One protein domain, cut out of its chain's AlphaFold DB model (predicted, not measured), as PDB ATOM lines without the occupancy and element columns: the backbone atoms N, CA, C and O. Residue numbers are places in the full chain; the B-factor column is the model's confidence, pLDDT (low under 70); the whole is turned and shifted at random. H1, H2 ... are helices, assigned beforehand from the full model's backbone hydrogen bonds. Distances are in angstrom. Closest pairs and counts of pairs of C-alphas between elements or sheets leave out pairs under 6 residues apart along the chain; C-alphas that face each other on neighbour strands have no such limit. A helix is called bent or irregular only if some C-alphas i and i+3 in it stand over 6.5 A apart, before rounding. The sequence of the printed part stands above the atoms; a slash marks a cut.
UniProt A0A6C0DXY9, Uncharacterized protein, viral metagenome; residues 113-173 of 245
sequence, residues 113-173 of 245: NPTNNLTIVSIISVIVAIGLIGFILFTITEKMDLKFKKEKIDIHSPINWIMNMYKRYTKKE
ATOM      1  N   ASN A 113     465.828 349.678 363.318       43.47
ATOM      2  CA  ASN A 113     467.196 350.156 363.134       43.47
ATOM      3  C   ASN A 113     467.875 350.267 364.524       43.47
ATOM      4  O   ASN A 113     467.247 350.823 365.431       43.47
ATOM      5  N   PRO A 114     469.104 349.753 364.743       55.03
ATOM      6  CA  PRO A 114     469.759 349.698 366.060       55.03
ATOM      7  C   PRO A 114     469.868 351.034 366.816       55.03
ATOM      8  O   PRO A 114     469.913 351.028 368.044       55.03
ATOM      9  N   THR A 115     469.841 352.178 366.129       51.75
ATOM     10  CA  THR A 115     469.815 353.513 366.759       51.75
ATOM     11  C   THR A 115     468.499 353.838 367.475       51.75
ATOM     12  O   THR A 115     468.487 354.668 368.379       51.75
ATOM     13  N   ASN A 116     467.404 353.142 367.157       59.28
ATOM     14  CA  ASN A 116     466.090 353.373 367.764       59.28
ATOM     15  C   ASN A 116     465.867 352.565 369.052       59.28
ATOM     16  O   ASN A 116     464.900 352.814 369.772       59.28
ATOM     17  N   ASN A 117     466.751 351.616 369.372       70.31
ATOM     18  CA  ASN A 117     466.580 350.752 370.540       70.31
ATOM     19  C   ASN A 117     466.692 351.535 371.857       70.31
ATOM     20  O   ASN A 117     465.942 351.258 372.790       70.31
ATOM     21  N   LEU A 118     467.555 352.558 371.923       72.88
ATOM     22  CA  LEU A 118     467.676 353.408 373.114       72.88
ATOM     23  C   LEU A 118     466.407 354.246 373.334       72.88
ATOM     24  O   LEU A 118     465.920 354.361 374.457       72.88
ATOM     25  N   THR A 119     465.820 354.758 372.250       76.94
ATOM     26  CA  THR A 119     464.561 355.512 372.278       76.94
ATOM     27  C   THR A 119     463.398 354.630 372.723       76.94
ATOM     28  O   THR A 119     462.602 355.041 373.563       76.94
ATOM     29  N   ILE A 120     463.325 353.392 372.227       80.88
ATOM     30  CA  ILE A 120     462.290 352.428 372.624       80.88
ATOM     31  C   ILE A 120     462.414 352.083 374.115       80.88
ATOM     32  O   ILE A 120     461.415 352.129 374.832       80.88
ATOM     33  N   VAL A 121     463.624 351.804 374.610       85.50
ATOM     34  CA  VAL A 121     463.856 351.527 376.040       85.50
ATOM     35  C   VAL A 121     463.495 352.741 376.903       85.50
ATOM     36  O   VAL A 121     462.839 352.582 377.935       85.50
ATOM     37  N   SER A 122     463.838 353.953 376.458       88.19
ATOM     38  CA  SER A 122     463.470 355.192 377.149       88.19
ATOM     39  C   SER A 122     461.952 355.375 377.228       88.19
ATOM     40  O   SER A 122     461.427 355.693 378.294       88.19
ATOM     41  N   ILE A 123     461.227 355.140 376.131       90.50
ATOM     42  CA  ILE A 123     459.761 355.256 376.096       90.50
ATOM     43  C   ILE A 123     459.116 354.223 377.027       90.50
ATOM     44  O   ILE A 123     458.241 354.571 377.819       90.50
ATOM     45  N   ILE A 124     459.578 352.969 376.987       92.56
ATOM     46  CA  ILE A 124     459.076 351.909 377.872       92.56
ATOM     47  C   ILE A 124     459.312 352.283 379.341       92.56
ATOM     48  O   ILE A 124     458.402 352.146 380.158       92.56
ATOM     49  N   SER A 125     460.489 352.818 379.677       90.69
ATOM     50  CA  SER A 125     460.800 353.261 381.041       90.69
ATOM     51  C   SER A 125     459.854 354.363 381.530       90.69
ATOM     52  O   SER A 125     459.411 354.323 382.678       90.69
ATOM     53  N   VAL A 126     459.511 355.330 380.672       93.62
ATOM     54  CA  VAL A 126     458.575 356.414 381.016       93.62
ATOM     55  C   VAL A 126     457.164 355.869 381.251       93.62
ATOM     56  O   VAL A 126     456.523 356.232 382.236       93.62
ATOM     57  N   ILE A 127     456.693 354.952 380.401       94.06
ATOM     58  CA  ILE A 127     455.368 354.331 380.550       94.06
ATOM     59  C   ILE A 127     455.275 353.557 381.872       94.06
ATOM     60  O   ILE A 127     454.283 353.682 382.593       94.06
ATOM     61  N   VAL A 128     456.318 352.798 382.222       95.00
ATOM     62  CA  VAL A 128     456.377 352.057 383.492       95.00
ATOM     63  C   VAL A 128     456.364 353.013 384.688       95.00
ATOM     64  O   VAL A 128     455.623 352.772 385.640       95.00
ATOM     65  N   ALA A 129     457.117 354.115 384.630       92.94
ATOM     66  CA  ALA A 129     457.140 355.111 385.701       92.94
ATOM     67  C   ALA A 129     455.759 355.754 385.922       92.94
ATOM     68  O   ALA A 129     455.295 355.838 387.060       92.94
ATOM     69  N   ILE A 130     455.067 356.140 384.846       94.50
ATOM     70  CA  ILE A 130     453.712 356.711 384.922       94.50
ATOM     71  C   ILE A 130     452.724 355.691 385.504       94.50
ATOM     72  O   ILE A 130     451.929 356.036 386.380       94.50
ATOM     73  N   GLY A 131     452.799 354.429 385.070       96.31
ATOM     74  CA  GLY A 131     451.961 353.355 385.607       96.31
ATOM     75  C   GLY A 131     452.173 353.132 387.107       96.31
ATOM     76  O   GLY A 131     451.206 352.972 387.852       96.31
ATOM     77  N   LEU A 132     453.425 353.188 387.567       95.75
ATOM     78  CA  LEU A 132     453.773 353.012 388.977       95.75
ATOM     79  C   LEU A 132     453.268 354.179 389.840       95.75
ATOM     80  O   LEU A 132     452.708 353.954 390.911       95.75
ATOM     81  N   ILE A 133     453.392 355.415 389.345       94.00
ATOM     82  CA  ILE A 133     452.839 356.609 390.004       94.00
ATOM     83  C   ILE A 133     451.312 356.499 390.116       94.00
ATOM     84  O   ILE A 133     450.759 356.705 391.198       94.00
ATOM     85  N   GLY A 134     450.630 356.115 389.032       95.69
ATOM     86  CA  GLY A 134     449.179 355.911 389.035       95.69
ATOM     87  C   GLY A 134     448.734 354.838 390.034       95.69
ATOM     88  O   GLY A 134     447.767 355.039 390.767       95.69
ATOM     89  N   PHE A 135     449.475 353.732 390.127       94.56
ATOM     90  CA  PHE A 135     449.196 352.654 391.076       94.56
ATOM     91  C   PHE A 135     449.373 353.082 392.542       94.56
ATOM     92  O   PHE A 135     448.552 352.743 393.400       94.56
ATOM     93  N   ILE A 136     450.414 353.865 392.838       93.62
ATOM     94  CA  ILE A 136     450.637 354.423 394.179       93.62
ATOM     95  C   ILE A 136     449.488 355.366 394.555       93.62
ATOM     96  O   ILE A 136     448.917 355.230 395.639       93.62
ATOM     97  N   LEU A 137     449.101 356.273 393.654       91.75
ATOM     98  CA  LEU A 137     447.981 357.194 393.879       91.75
ATOM     99  C   LEU A 137     446.657 356.451 394.086       91.75
ATOM    100  O   LEU A 137     445.892 356.798 394.989       91.75
ATOM    101  N   PHE A 138     446.406 355.401 393.303       93.12
ATOM    102  CA  PHE A 138     445.227 354.553 393.460       93.12
ATOM    103  C   PHE A 138     445.196 353.883 394.839       93.12
ATOM    104  O   PHE A 138     444.198 353.977 395.548       93.12
ATOM    105  N   THR A 139     446.320 353.305 395.270       89.44
ATOM    106  CA  THR A 139     446.435 352.622 396.569       89.44
ATOM    107  C   THR A 139     446.241 353.588 397.742       89.44
ATOM    108  O   THR A 139     445.620 353.243 398.749       89.44
ATOM    109  N   ILE A 140     446.760 354.814 397.632       89.50
ATOM    110  CA  ILE A 140     446.540 355.867 398.634       89.50
ATOM    111  C   ILE A 140     445.055 356.242 398.682       89.50
ATOM    112  O   ILE A 140     444.487 356.335 399.768       89.50
ATOM    113  N   THR A 141     444.418 356.406 397.521       86.31
ATOM    114  CA  THR A 141     442.994 356.759 397.425       86.31
ATOM    115  C   THR A 141     442.106 355.674 398.035       86.31
ATOM    116  O   THR A 141     441.249 355.986 398.858       86.31
ATOM    117  N   GLU A 142     442.364 354.403 397.724       91.12
ATOM    118  CA  GLU A 142     441.629 353.265 398.288       91.12
ATOM    119  C   GLU A 142     441.804 353.176 399.813       91.12
ATOM    120  O   GLU A 142     440.831 353.021 400.554       91.12
ATOM    121  N   LYS A 143     443.032 353.359 400.322       80.31
ATOM    122  CA  LYS A 143     443.280 353.377 401.773       80.31
ATOM    123  C   LYS A 143     442.583 354.534 402.480       80.31
ATOM    124  O   LYS A 143     442.166 354.367 403.628       80.31
ATOM    125  N   MET A 144     442.470 355.695 401.836       76.38
ATOM    126  CA  MET A 144     441.721 356.818 402.394       76.38
ATOM    127  C   MET A 144     440.222 356.507 402.427       76.38
ATOM    128  O   MET A 144     439.612 356.675 403.480       76.38
ATOM    129  N   ASP A 145     439.654 355.968 401.348       73.94
ATOM    130  CA  ASP A 145     438.227 355.619 401.276       73.94
ATOM    131  C   ASP A 145     437.833 354.559 402.324       73.94
ATOM    132  O   ASP A 145     436.844 354.701 403.046       73.94
ATOM    133  N   LEU A 146     438.685 353.548 402.528       66.44
ATOM    134  CA  LEU A 146     438.486 352.530 403.567       66.44
ATOM    135  C   LEU A 146     438.556 353.099 404.990       66.44
ATOM    136  O   LEU A 146     437.871 352.604 405.889       66.44
ATOM    137  N   LYS A 147     439.359 354.146 405.210       62.06
ATOM    138  CA  LYS A 147     439.439 354.825 406.508       62.06
ATOM    139  C   LYS A 147     438.186 355.668 406.765       62.06
ATOM    140  O   LYS A 147     437.674 355.644 407.881       62.06
ATOM    141  N   PHE A 148     437.651 356.318 405.731       54.19
ATOM    142  CA  PHE A 148     436.405 357.085 405.810       54.19
ATOM    143  C   PHE A 148     435.168 356.201 405.982       54.19
ATOM    144  O   PHE A 148     434.254 356.573 406.706       54.19
ATOM    145  N   LYS A 149     435.143 354.991 405.415       58.91
ATOM    146  CA  LYS A 149     433.992 354.082 405.563       58.91
ATOM    147  C   LYS A 149     433.831 353.509 406.980       58.91
ATOM    148  O   LYS A 149     432.756 353.025 407.326       58.91
ATOM    149  N   LYS A 150     434.887 353.557 407.804       54.06
ATOM    150  CA  LYS A 150     434.880 353.059 409.192       54.06
ATOM    151  C   LYS A 150     434.456 354.121 410.211       54.06
ATOM    152  O   LYS A 150     434.038 353.772 411.312       54.06
ATOM    153  N   GLU A 151     434.522 355.393 409.843       49.25
ATOM    154  CA  GLU A 151     434.101 356.506 410.683       49.25
ATOM    155  C   GLU A 151     432.811 357.061 410.077       49.25
ATOM    156  O   GLU A 151     432.822 357.661 409.008       49.25
ATOM    157  N   LYS A 152     431.672 356.787 410.719       46.09
ATOM    158  CA  LYS A 152     430.336 357.225 410.290       46.09
ATOM    159  C   LYS A 152     430.216 358.746 410.472       46.09
ATOM    160  O   LYS A 152     429.516 359.223 411.357       46.09
ATOM    161  N   ILE A 153     430.986 359.498 409.697       52.50
ATOM    162  CA  ILE A 153     430.984 360.952 409.661       52.50
ATOM    163  C   ILE A 153     429.967 361.328 408.591       52.50
ATOM    164  O   ILE A 153     430.150 360.999 407.423       52.50
ATOM    165  N   ASP A 154     428.890 361.998 408.993       51.28
ATOM    166  CA  ASP A 154     427.957 362.637 408.070       51.28
ATOM    167  C   ASP A 154     428.722 363.647 407.203       51.28
ATOM    168  O   ASP A 154     429.087 364.743 407.640       51.28
ATOM    169  N   ILE A 155     429.009 363.263 405.958       47.22
ATOM    170  CA  ILE A 155     429.699 364.110 404.987       47.22
ATOM    171  C   ILE A 155     428.664 365.044 404.364       47.22
ATOM    172  O   ILE A 155     428.166 364.824 403.260       47.22
ATOM    173  N   HIS A 156     428.350 366.133 405.059       51.72
ATOM    174  CA  HIS A 156     427.744 367.285 404.406       51.72
ATOM    175  C   HIS A 156     428.825 367.999 403.570       51.72
ATOM    176  O   HIS A 156     429.550 368.862 404.060       51.72
ATOM    177  N   SER A 157     428.920 367.597 402.298       64.31
ATOM    178  CA  SER A 157     429.738 368.161 401.211       64.31
ATOM    179  C   SER A 157     431.279 368.116 401.386       64.31
ATOM    180  O   SER A 157     431.832 368.789 402.261       64.31
ATOM    181  N   PRO A 158     432.020 367.426 400.488       64.44
ATOM    182  CA  PRO A 158     433.493 367.377 400.480       64.44
ATOM    183  C   PRO A 158     434.167 368.758 400.474       64.44
ATOM    184  O   PRO A 158     435.239 368.944 401.049       64.44
ATOM    185  N   ILE A 159     433.507 369.751 399.870       63.94
ATOM    186  CA  ILE A 159     433.988 371.134 399.775       63.94
ATOM    187  C   ILE A 159     434.065 371.776 401.164       63.94
ATOM    188  O   ILE A 159     435.026 372.479 401.478       63.94
ATOM    189  N   ASN A 160     433.087 371.495 402.026       62.41
ATOM    190  CA  ASN A 160     433.027 372.088 403.356       62.41
ATOM    191  C   ASN A 160     434.108 371.496 404.275       62.41
ATOM    192  O   ASN A 160     434.686 372.212 405.089       62.41
ATOM    193  N   TRP A 161     434.452 370.215 404.094       69.88
ATOM    194  CA  TRP A 161     435.540 369.563 404.830       69.88
ATOM    195  C   TRP A 161     436.919 370.123 404.456       69.88
ATOM    196  O   TRP A 161     437.688 370.473 405.353       69.88
ATOM    197  N   ILE A 162     437.202 370.300 403.158       68.62
ATOM    198  CA  ILE A 162     438.451 370.924 402.681       68.62
ATOM    199  C   ILE A 162     438.583 372.347 403.241       68.62
ATOM    200  O   ILE A 162     439.632 372.715 403.776       68.62
ATOM    201  N   MET A 163     437.494 373.122 403.210       66.94
ATOM    202  CA  MET A 163     437.468 374.486 403.742       66.94
ATOM    203  C   MET A 163     437.700 374.525 405.265       66.94
ATOM    204  O   MET A 163     438.352 375.435 405.781       66.94
ATOM    205  N   ASN A 164     437.202 373.525 405.999       64.50
ATOM    206  CA  ASN A 164     437.355 373.435 407.452       64.50
ATOM    207  C   ASN A 164     438.762 372.963 407.864       64.50
ATOM    208  O   ASN A 164     439.317 373.457 408.845       64.50
ATOM    209  N   MET A 165     439.374 372.066 407.082       70.31
ATOM    210  CA  MET A 165     440.790 371.699 407.205       70.31
ATOM    211  C   MET A 165     441.683 372.930 407.021       70.31
ATOM    212  O   MET A 165     442.520 373.217 407.875       70.31
ATOM    213  N   TYR A 166     441.436 373.720 405.972       69.19
ATOM    214  CA  TYR A 166     442.203 374.935 405.692       69.19
ATOM    215  C   TYR A 166     442.093 375.968 406.830       69.19
ATOM    216  O   TYR A 166     443.099 376.523 407.268       69.19
ATOM    217  N   LYS A 167     440.887 376.157 407.390       67.75
ATOM    218  CA  LYS A 167     440.654 377.041 408.549       67.75
ATOM    219  C   LYS A 167     441.361 376.587 409.828       67.75
ATOM    220  O   LYS A 167     441.759 377.432 410.625       67.75
ATOM    221  N   ARG A 168     441.512 375.280 410.060       64.06
ATOM    222  CA  ARG A 168     442.228 374.773 411.246       64.06
ATOM    223  C   ARG A 168     443.735 374.992 411.151       64.06
ATOM    224  O   ARG A 168     444.365 375.221 412.176       64.06
ATOM    225  N   TYR A 169     444.298 374.973 409.946       50.03
ATOM    226  CA  TYR A 169     445.726 375.217 409.744       50.03
ATOM    227  C   TYR A 169     446.109 376.700 409.818       50.03
ATOM    228  O   TYR A 169     447.208 377.014 410.271       50.03
ATOM    229  N   THR A 170     445.213 377.616 409.444       56.03
ATOM    230  CA  THR A 170     445.480 379.064 409.489       56.03
ATOM    231  C   THR A 170     445.225 379.703 410.855       56.03
ATOM    232  O   THR A 170     445.667 380.823 411.097       56.03
ATOM    233  N   LYS A 171     444.567 378.998 411.784       43.59
ATOM    234  CA  LYS A 171     444.233 379.498 413.127       43.59
ATOM    235  C   LYS A 171     445.259 379.091 414.197       43.59
ATOM    236  O   LYS A 171     444.879 378.683 415.292       43.59
ATOM    237  N   LYS A 172     446.558 379.185 413.895       45.28
ATOM    238  CA  LYS A 172     447.596 379.231 414.938       45.28
ATOM    239  C   LYS A 172     447.729 380.680 415.400       45.28
ATOM    240  O   LYS A 172     448.199 381.533 414.656       45.28
ATOM    241  N   GLU A 173     447.230 380.934 416.605       41.53
ATOM    242  CA  GLU A 173     447.228 382.226 417.285       41.53
ATOM    243  C   GLU A 173     448.636 382.824 417.371       41.53
ATOM    244  O   GLU A 173     449.561 382.229 417.924       41.53
TER     245      GLU A 173
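What this domain is: This is residues 113 to 173 of the 245 residues of an uncharacterized protein of viral metagenome (UniProt A0A6C0DXY9). One long, single helix, H1, makes the long arm of an open L; after a short link at its far end comes a much shorter helix, H2, set crosswise as the short arm. The two arms do not pack on each other, and there is no core. The printed part has 61 residues with two named helices, H1 then H2, and no named strand; its class is all helix. The whole is extended, with a radius of gyration of the C-alphas of 20.9 A, and its C-alphas span 63 by 31 by 17 A, H1 making most of the length.

How they stand to each other: H1, residues 114 to 150, and H2, residues 158 to 170, are apart: no C-alpha of the one is within 8 A of the other. The link between them, 7 residues, is short but not tight. Every O i to N i+4 pair is within hydrogen-bond range in H2, and 30 of 33 are in H1. H1 is irregular, but only just: C-alphas 115 and 118 are 6.7 A apart, against about 5 A in a regular helix.

Where its parts are: H1 begins with C-alpha 114 at (469.759, 349.698, 366.060) and ends with C-alpha 150 at (434.880, 353.059, 409.192), 55.6 A from first to last C-alpha. H2 begins with C-alpha 158 at (433.493, 367.377, 400.480) and ends with C-alpha 170 at (445.480, 379.064, 409.489), 19.0 A from first to last C-alpha.

The domain as a whole: The two C-alphas farthest apart, those of Asn 113 and Glu 173, are 66.0 A apart. Residues 113 to 173 stand free, and the printed part has no cut. The mean pLDDT of the printed part is 72.1, that of H1 82 and that of H2 64; the model's confidence is under 70 at residues 113 to 116, 146 to 164 and 166 to 173.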